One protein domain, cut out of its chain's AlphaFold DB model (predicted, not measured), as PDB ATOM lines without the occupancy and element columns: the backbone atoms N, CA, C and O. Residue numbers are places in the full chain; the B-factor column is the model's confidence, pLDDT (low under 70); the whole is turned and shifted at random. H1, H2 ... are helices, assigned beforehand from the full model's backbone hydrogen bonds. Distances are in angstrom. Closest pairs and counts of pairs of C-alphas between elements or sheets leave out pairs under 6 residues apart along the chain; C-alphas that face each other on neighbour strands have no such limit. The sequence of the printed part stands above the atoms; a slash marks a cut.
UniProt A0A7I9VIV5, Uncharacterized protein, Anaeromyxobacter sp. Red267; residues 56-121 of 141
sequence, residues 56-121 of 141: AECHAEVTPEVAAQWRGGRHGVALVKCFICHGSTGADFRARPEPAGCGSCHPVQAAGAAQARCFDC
ATOM      1  N   ALA A  56     291.637 214.339 170.858       91.81
ATOM      2  CA  ALA A  56     291.415 212.926 170.579       91.81
ATOM      3  C   ALA A  56     292.696 212.077 170.640       91.81
ATOM      4  O   ALA A  56     292.584 210.886 170.915       91.81
ATOM      5  N   GLU A  57     293.873 212.643 170.365       91.31
ATOM      6  CA  GLU A  57     295.158 211.937 170.462       91.31
ATOM      7  C   GLU A  57     295.543 211.729 171.924       91.31
ATOM      8  O   GLU A  57     295.686 210.586 172.348       91.31
ATOM      9  N   CYS A  58     295.567 212.794 172.730       92.31
ATOM     10  CA  CYS A  58     295.862 212.673 174.161       92.31
ATOM     11  C   CYS A  58     294.832 211.777 174.877       92.31
ATOM     12  O   CYS A  58     295.189 210.864 175.625       92.31
ATOM     13  N   HIS A  59     293.538 211.948 174.587       93.31
ATOM     14  CA  HIS A  59     292.498 211.111 175.188       93.31
ATOM     15  C   HIS A  59     292.480 209.668 174.666       93.31
ATOM     16  O   HIS A  59     291.863 208.822 175.311       93.31
ATOM     17  N   ALA A  60     293.157 209.352 173.555       94.81
ATOM     18  CA  ALA A  60     293.368 207.965 173.136       94.81
ATOM     19  C   ALA A  60     294.247 207.199 174.129       94.81
ATOM     20  O   ALA A  60     294.091 205.990 174.263       94.81
ATOM     21  N   GLU A  61     295.162 207.903 174.790       92.62
ATOM     22  CA  GLU A  61     296.123 207.333 175.730       92.62
ATOM     23  C   GLU A  61     295.604 207.419 177.167       92.62
ATOM     24  O   GLU A  61     295.669 206.447 177.915       92.62
ATOM     25  N   VAL A  62     295.047 208.575 177.546       92.00
ATOM     26  CA  VAL A  62     294.630 208.848 178.931       92.00
ATOM     27  C   VAL A  62     293.253 208.258 179.252       92.00
ATOM     28  O   VAL A  62     293.004 207.844 180.383       92.00
ATOM     29  N   THR A  63     292.342 208.218 178.276       94.38
ATOM     30  CA  THR A  63     290.972 207.693 178.439       94.38
ATOM     31  C   THR A  63     290.532 206.892 177.202       94.38
ATOM     32  O   THR A  63     289.588 207.301 176.509       94.38
ATOM     33  N   PRO A  64     291.213 205.777 176.881       96.19
ATOM     34  CA  PRO A  64     291.040 205.057 175.618       96.19
ATOM     35  C   PRO A  64     289.589 204.650 175.339       96.19
ATOM     36  O   PRO A  64     289.119 204.766 174.205       96.19
ATOM     37  N   GLU A  65     288.837 204.247 176.363       96.00
ATOM     38  CA  GLU A  65     287.439 203.831 176.222       96.00
ATOM     39  C   GLU A  65     286.529 205.009 175.852       96.00
ATOM     40  O   GLU A  65     285.643 204.866 175.010       96.00
ATOM     41  N   VAL A  66     286.766 206.192 176.432       94.44
ATOM     42  CA  VAL A  66     286.015 207.421 176.116       94.44
ATOM     43  C   VAL A  66     286.292 207.856 174.680       94.44
ATOM     44  O   VAL A  66     285.359 208.150 173.924       94.44
ATOM     45  N   ALA A  67     287.563 207.840 174.274       95.56
ATOM     46  CA  ALA A  67     287.951 208.158 172.906       95.56
ATOM     47  C   ALA A  67     287.344 207.160 171.905       95.56
ATOM     48  O   ALA A  67     286.853 207.570 170.853       95.56
ATOM     49  N   ALA A  68     287.319 205.866 172.235       95.88
ATOM     50  CA  ALA A  68     286.699 204.835 171.406       95.88
ATOM     51  C   ALA A  68     285.177 205.020 171.279       95.88
ATOM     52  O   ALA A  68     284.644 204.941 170.172       95.88
ATOM     53  N   GLN A  69     284.481 205.329 172.378       95.75
ATOM     54  CA  GLN A  69     283.041 205.612 172.368       95.75
ATOM     55  C   GLN A  69     282.696 206.816 171.494       95.75
ATOM     56  O   GLN A  69     281.755 206.745 170.704       95.75
ATOM     57  N   TRP A  70     283.459 207.908 171.610       95.94
ATOM     58  CA  TRP A  70     283.277 209.073 170.746       95.94
ATOM     59  C   TRP A  70     283.532 208.712 169.280       95.94
ATOM     60  O   TRP A  70     282.642 208.928 168.460       95.94
ATOM     61  N   ARG A  71     284.687 208.100 168.960       95.38
ATOM     62  CA  ARG A  71     285.067 207.705 167.587       95.38
ATOM     63  C   ARG A  71     284.023 206.808 166.922       95.38
ATOM     64  O   ARG A  71     283.722 207.009 165.753       95.38
ATOM     65  N   GLY A  72     283.483 205.836 167.659       94.19
ATOM     66  CA  GLY A  72     282.450 204.922 167.162       94.19
ATOM     67  C   GLY A  72     281.037 205.516 167.148       94.19
ATOM     68  O   GLY A  72     280.149 204.981 166.486       94.19
ATOM     69  N   GLY A  73     280.808 206.612 167.874       92.25
ATOM     70  CA  GLY A  73     279.539 207.327 167.895       92.25
ATOM     71  C   GLY A  73     279.327 208.180 166.644       92.25
ATOM     72  O   GLY A  73     280.262 208.534 165.927       92.25
ATOM     73  N   ARG A  74     278.074 208.593 166.405       91.38
ATOM     74  CA  ARG A  74     277.717 209.418 165.232       91.38
ATOM     75  C   ARG A  74     278.527 210.714 165.148       91.38
ATOM     76  O   ARG A  74     278.904 211.126 164.060       91.38
ATOM     77  N   HIS A  75     278.813 211.330 166.293       92.50
ATOM     78  CA  HIS A  75     279.588 212.567 166.363       92.50
ATOM     79  C   HIS A  75     281.069 212.359 166.032       92.50
ATOM     80  O   HIS A  75     281.638 213.199 165.340       92.50
ATOM     81  N   GLY A  76     281.685 211.250 166.456       93.19
ATOM     82  CA  GLY A  76     283.059 210.932 166.059       93.19
ATOM     83  C   GLY A  76     283.171 210.583 164.582       93.19
ATOM     84  O   GLY A  76     284.063 211.100 163.915       93.19
ATOM     85  N   VAL A  77     282.222 209.808 164.041       93.69
ATOM     86  CA  VAL A  77     282.146 209.510 162.596       93.69
ATOM     87  C   VAL A  77     281.955 210.786 161.770       93.69
ATOM     88  O   VAL A  77     282.577 210.941 160.724       93.69
ATOM     89  N   ALA A  78     281.152 211.733 162.262       93.12
ATOM     90  CA  ALA A  78     280.952 213.046 161.647       93.12
ATOM     91  C   ALA A  78     282.043 214.080 162.003       93.12
ATOM     92  O   ALA A  78     281.916 215.250 161.650       93.12
ATOM     93  N   LEU A  79     283.109 213.673 162.703       93.00
ATOM     94  CA  LEU A  79     284.252 214.509 163.086       93.00
ATOM     95  C   LEU A  79     283.909 215.755 163.928       93.00
ATOM     96  O   LEU A  79     284.690 216.712 163.955       93.00
ATOM     97  N   VAL A  80     282.798 215.731 164.667       93.56
ATOM     98  CA  VAL A  80     282.445 216.775 165.639       93.56
ATOM     99  C   VAL A  80     283.468 216.745 166.773       93.56
ATOM    100  O   VAL A  80     283.542 215.790 167.550       93.56
ATOM    101  N   LYS A  81     284.301 217.786 166.825       92.88
ATOM    102  CA  LYS A  81     285.448 217.897 167.733       92.88
ATOM    103  C   LYS A  81     285.011 218.065 169.187       92.88
ATOM    104  O   LYS A  81     283.983 218.669 169.469       92.88
ATOM    105  N   CYS A  82     285.835 217.576 170.115       93.38
ATOM    106  CA  CYS A  82     285.545 217.546 171.552       93.38
ATOM    107  C   CYS A  82     285.167 218.927 172.114       93.38
ATOM    108  O   CYS A  82     284.201 219.042 172.867       93.38
ATOM    109  N   PHE A  83     285.883 219.973 171.690       91.94
ATOM    110  CA  PHE A  83     285.666 221.343 172.158       91.94
ATOM    111  C   PHE A  83     284.297 221.921 171.776       91.94
ATOM    112  O   PHE A  83     283.852 222.877 172.395       91.94
ATOM    113  N   ILE A  84     283.596 221.342 170.795       92.12
ATOM    114  CA  ILE A  84     282.243 221.788 170.425       92.12
ATOM    115  C   ILE A  84     281.270 221.558 171.588       92.12
ATOM    116  O   ILE A  84     280.379 222.368 171.823       92.12
ATOM    117  N   CYS A  85     281.464 220.475 172.342       91.56
ATOM    118  CA  CYS A  85     280.652 220.170 173.517       91.56
ATOM    119  C   CYS A  85     281.322 220.648 174.810       91.56
ATOM    120  O   CYS A  85     280.646 221.120 175.720       91.56
ATOM    121  N   HIS A  86     282.643 220.487 174.904       92.62
ATOM    122  CA  HIS A  86     283.392 220.707 176.138       92.62
ATOM    123  C   HIS A  86     283.995 222.106 176.272       92.62
ATOM    124  O   HIS A  86     284.464 222.416 177.357       92.62
ATOM    125  N   GLY A  87     283.998 222.942 175.233       90.81
ATOM    126  CA  GLY A  87     284.789 224.177 175.210       90.81
ATOM    127  C   GLY A  87     286.287 223.917 175.011       90.81
ATOM    128  O   GLY A  87     286.722 222.773 174.837       90.81
ATOM    129  N   SER A  88     287.082 224.986 175.002       90.31
ATOM    130  CA  SER A  88     288.546 224.891 174.990       90.31
ATOM    131  C   SER A  88     289.084 224.319 176.311       90.31
ATOM    132  O   SER A  88     288.326 224.028 177.232       90.31
ATOM    133  N   THR A  89     290.403 224.161 176.436       89.31
ATOM    134  CA  THR A  89     291.050 223.795 177.710       89.31
ATOM    135  C   THR A  89     291.093 224.953 178.721       89.31
ATOM    136  O   THR A  89     291.515 224.747 179.856       89.31
ATOM    137  N   GLY A  90     290.651 226.156 178.333       88.50
ATOM    138  CA  GLY A  90     290.627 227.360 179.162       88.50
ATOM    139  C   GLY A  90     289.348 227.539 179.992       88.50
ATOM    140  O   GLY A  90     288.701 226.587 180.425       88.50
ATOM    141  N   ALA A  91     288.967 228.798 180.237       89.12
ATOM    142  CA  ALA A  91     287.863 229.159 181.139       89.12
ATOM    143  C   ALA A  91     286.464 228.701 180.666       89.12
ATOM    144  O   ALA A  91     285.520 228.594 181.458       89.12
ATOM    145  N   ASP A  92     286.306 228.431 179.372       89.25
ATOM    146  CA  ASP A  92     285.076 227.903 178.787       89.25
ATOM    147  C   ASP A  92     284.966 226.376 178.895       89.25
ATOM    148  O   ASP A  92     283.919 225.841 178.533       89.25
ATOM    149  N   PHE A  93     285.967 225.680 179.454       92.06
ATOM    150  CA  PHE A  93     285.915 224.229 179.617       92.06
ATOM    151  C   PHE A  93     284.717 223.786 180.466       92.06
ATOM    152  O   PHE A  93     284.399 224.360 181.513       92.06
ATOM    153  N   ARG A  94     284.058 222.717 180.029       90.44
ATOM    154  CA  ARG A  94     282.938 222.059 180.694       90.44
ATOM    155  C   ARG A  94     283.190 220.559 180.685       90.44
ATOM    156  O   ARG A  94     282.988 219.888 179.677       90.44
ATOM    157  N   ALA A  95     283.550 219.993 181.837       89.19
ATOM    158  CA  ALA A  95     283.687 218.539 181.980       89.19
ATOM    159  C   ALA A  95     282.377 217.791 181.647       89.19
ATOM    160  O   ALA A  95     282.401 216.660 181.165       89.19
ATOM    161  N   ARG A  96     281.228 218.437 181.888       87.75
ATOM    162  CA  ARG A  96     279.896 217.962 181.502       87.75
ATOM    163  C   ARG A  96     279.192 219.055 180.689       87.75
ATOM    164  O   ARG A  96     278.890 220.095 181.269       87.75
ATOM    165  N   PRO A  97     278.961 218.848 179.382       87.25
ATOM    166  CA  PRO A  97     278.275 219.818 178.533       87.25
ATOM    167  C   PRO A  97     276.829 220.069 178.972       87.25
ATOM    168  O   PRO A  97     276.115 219.128 179.329       87.25
ATOM    169  N   GLU A  98     276.390 221.324 178.884       84.62
ATOM    170  CA  GLU A  98     274.999 221.714 179.127       84.62
ATOM    171  C   GLU A  98     274.127 221.480 177.876       84.62
ATOM    172  O   GLU A  98     274.616 221.650 176.752       84.62
ATOM    173  N   PRO A  99     272.821 221.170 178.026       83.00
ATOM    174  CA  PRO A  99     271.920 220.917 176.894       83.00
ATOM    175  C   PRO A  99     271.859 222.053 175.862       83.00
ATOM    176  O   PRO A  99     271.644 221.805 174.676       83.00
ATOM    177  N   ALA A 100     272.090 223.297 176.295       82.62
ATOM    178  CA  ALA A 100     272.105 224.467 175.422       82.62
ATOM    179  C   ALA A 100     273.122 224.341 174.269       82.62
ATOM    180  O   ALA A 100     272.820 224.749 173.150       82.62
ATOM    181  N   GLY A 101     274.284 223.716 174.502       85.00
ATOM    182  CA  GLY A 101     275.286 223.497 173.451       85.00
ATOM    183  C   GLY A 101     274.783 222.566 172.342       85.00
ATOM    184  O   GLY A 101     275.062 222.786 171.163       85.00
ATOM    185  N   CYS A 102     273.958 221.578 172.702       87.50
ATOM    186  CA  CYS A 102     273.360 220.630 171.762       87.50
ATOM    187  C   CYS A 102     272.321 221.296 170.846       87.50
ATOM    188  O   CYS A 102     272.189 220.915 169.684       87.50
ATOM    189  N   GLY A 103     271.595 222.298 171.356       88.25
ATOM    190  CA  GLY A 103     270.498 222.965 170.646       88.25
ATOM    191  C   GLY A 103     270.920 223.725 169.386       88.25
ATOM    192  O   GLY A 103     270.092 223.932 168.504       88.25
ATOM    193  N   SER A 104     272.203 224.077 169.262       87.88
ATOM    194  CA  SER A 104     272.755 224.734 168.068       87.88
ATOM    195  C   SER A 104     272.645 223.869 166.801       87.88
ATOM    196  O   SER A 104     272.390 224.394 165.719       87.88
ATOM    197  N   CYS A 105     272.782 222.545 166.937       90.75
ATOM    198  CA  CYS A 105     272.653 221.583 165.836       90.75
ATOM    199  C   CYS A 105     271.391 220.714 165.946       90.75
ATOM    200  O   CYS A 105     270.872 220.239 164.936       90.75
ATOM    201  N   HIS A 106     270.886 220.496 167.162       88.69
ATOM    202  CA  HIS A 106     269.758 219.611 167.459       88.69
ATOM    203  C   HIS A 106     268.615 220.348 168.184       88.69
ATOM    204  O   HIS A 106     268.239 219.959 169.293       88.69
ATOM    205  N   PRO A 107     268.037 221.412 167.590       86.62
ATOM    206  CA  PRO A 107     267.053 222.259 168.268       86.62
ATOM    207  C   PRO A 107     265.767 221.506 168.632       86.62
ATOM    208  O   PRO A 107     265.202 221.726 169.700       86.62
ATOM    209  N   VAL A 108     265.329 220.567 167.786       84.31
ATOM    210  CA  VAL A 108     264.118 219.764 168.029       84.31
ATOM    211  C   VAL A 108     264.321 218.803 169.202       84.31
ATOM    212  O   VAL A 108     263.462 218.696 170.074       84.31
ATOM    213  N   GLN A 109     265.467 218.122 169.254       82.06
ATOM    214  CA  GLN A 109     265.797 217.192 170.333       82.06
ATOM    215  C   GLN A 109     266.007 217.937 171.656       82.06
ATOM    216  O   GLN A 109     265.519 217.491 172.691       82.06
ATOM    217  N   ALA A 110     266.679 219.091 171.616       83.19
ATOM    218  CA  ALA A 110     266.900 219.927 172.791       83.19
ATOM    219  C   ALA A 110     265.584 220.471 173.373       83.19
ATOM    220  O   ALA A 110     265.426 220.487 174.589       83.19
ATOM    221  N   ALA A 111     264.615 220.842 172.531       80.94
ATOM    222  CA  ALA A 111     263.294 221.284 172.984       80.94
ATOM    223  C   ALA A 111     262.487 220.173 173.686       80.94
ATOM    224  O   ALA A 111     261.670 220.460 174.558       80.94
ATOM    225  N   GLY A 112     262.718 218.906 173.320       73.94
ATOM    226  CA  GLY A 112     262.062 217.744 173.928       73.94
ATOM    227  C   GLY A 112     262.678 217.281 175.254       73.94
ATOM    228  O   GLY A 112     262.069 216.479 175.963       73.94
ATOM    229  N   ALA A 113     263.866 217.772 175.614       70.44
ATOM    230  CA  ALA A 113     264.506 217.477 176.891       70.44
ATOM    231  C   ALA A 113     263.877 218.354 177.988       70.44
ATOM    232  O   ALA A 113     264.335 219.461 178.265       70.44
ATOM    233  N   ALA A 114     262.786 217.876 178.591       61.09
ATOM    234  CA  ALA A 114     262.059 218.555 179.668       61.09
ATOM    235  C   ALA A 114     262.906 218.647 180.957       61.09
ATOM    236  O   ALA A 114     262.721 217.878 181.895       61.09
ATOM    237  N   GLN A 115     263.877 219.561 180.974       63.50
ATOM    238  CA  GLN A 115     264.857 219.819 182.044       63.50
ATOM    239  C   GLN A 115     265.818 218.662 182.397       63.50
ATOM    240  O   GLN A 115     266.765 218.877 183.152       63.50
ATOM    241  N   ALA A 116     265.630 217.462 181.841       71.38
ATOM    242  CA  ALA A 116     266.578 216.356 181.969       71.38
ATOM    243  C   ALA A 116     267.875 216.639 181.195       71.38
ATOM    244  O   ALA A 116     267.862 217.263 180.128       71.38
ATOM    245  N   ARG A 117     269.009 216.142 181.698       80.25
ATOM    246  CA  ARG A 117     270.271 216.215 180.957       80.25
ATOM    247  C   ARG A 117     270.265 215.133 179.886       80.25
ATOM    248  O   ARG A 117     269.847 214.005 180.130       80.25
ATOM    249  N   CYS A 118     270.824 215.429 178.714       82.31
ATOM    250  CA  CYS A 118     270.883 214.483 177.594       82.31
ATOM    251  C   CYS A 118     271.466 213.117 178.013       82.31
ATOM    252  O   CYS A 118     271.005 212.062 177.588       82.31
ATOM    253  N   PHE A 119     272.468 213.129 178.890       85.69
ATOM    254  CA  PHE A 119     273.191 211.931 179.327       85.69
ATOM    255  C   PHE A 119     272.463 211.092 180.392       85.69
ATOM    256  O   PHE A 119     272.898 209.973 180.693       85.69
ATOM    257  N   ASP A 120     271.346 211.587 180.929       85.56
ATOM    258  CA  ASP A 120     270.491 210.804 181.826       85.56
ATOM    259  C   ASP A 120     269.891 209.623 181.043       85.56
ATOM    260  O   ASP A 120     269.929 208.477 181.497       85.56
ATOM    261  N   CYS A 121     269.473 209.873 179.797       84.12
ATOM    262  CA  CYS A 121     268.915 208.863 178.896       84.12
ATOM    263  C   CYS A 121     269.899 208.366 177.825       84.12
ATOM    264  O   CYS A 121     269.728 207.262 177.320       84.12
TER     265      CYS A 121
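Overview. This is residues 56 to 121 of the 141 residues of an uncharacterized protein of Anaeromyxobacter sp. Red267 (UniProt A0A7I9VIV5). The domain is an open arch of seven short helices, with the hairpin of H1 and H2 and the nearby H3 at one end, H5 and H6 side by side with H7 near H5 at the other, and H4 between the two ends. A long loop, residues 87 to 98, swings away from H4 and folds back before the chain reaches H5. The printed part has 66 residues with seven named helices, H1 to H7 in order along the chain, and no named strand; its class is all helix. It is only just compact, close to loose, with a radius of gyration of the C-alphas of 12.7 A, and it spans 36 by 28 by 20 A.

Arrangement. H1, residues 56 to 62, and H2, residues 64 to 72, form a helical hairpin. They touch, at a shallow tilt of 30 degrees and opposite ways, and their closest C-alphas are those of Ala 60 and Ala 67, 5.4 A apart. H3, residues 74 to 77, is close to H2 but not clearly touching, with the C-alphas of Trp 70 and Gly 76 closest at 5.0 A. H4, residues 82 to 86, is close to H1 but not clearly touching; the closest C-alphas, of Ala 56 and Cys 82, are 7.5 A apart. H4 and H5, residues 99 to 103, only just touch, with 3 pairs of C-alphas within 8 A, the closest being those of Cys 85 and Gly 101 at 6.3 A. H5 touches H6, residues 107 to 112, closest at the C-alphas of Gly 103 and Ala 110, 5.2 A apart. H7, residues 118 to 121, is close to H5 but not clearly touching, with the C-alphas of Pro 99 and Cys 118 closest at 6.6 A. Among the pairs that are apart are H2 and H7, H1 and H6, and H3 and H4. Every O i to N i+4 pair is within hydrogen-bond range in H2, H4, H5 and H6, and 2 of 3 are in H1, while H3 and H7 are too short for such a pair.

Along the chain. H1 begins at C-alpha 56, at (291.415, 212.926, 170.579), and is 9.8 A long from first to last C-alpha. H2, the longest helix, measures 12.1 A, H3 5.2 A and H4 6.0 A; H4 begins at C-alpha 82, at (285.545, 217.546, 171.552). H5 measures 6.7 A, H6 8.8 A and H7 6.1 A, and H7 ends at C-alpha 121, at (268.915, 208.863, 178.896).

Size, cuts and confidence. The two C-alphas farthest apart, those of Glu 61 and Ala 114, are 36.1 A apart. The printed part has no cut. The link from H4 to H5, 12 residues, is long, and the other links are tight. The mean pLDDT of the printed part is 88.4, and residues 114 to 115 are under 70.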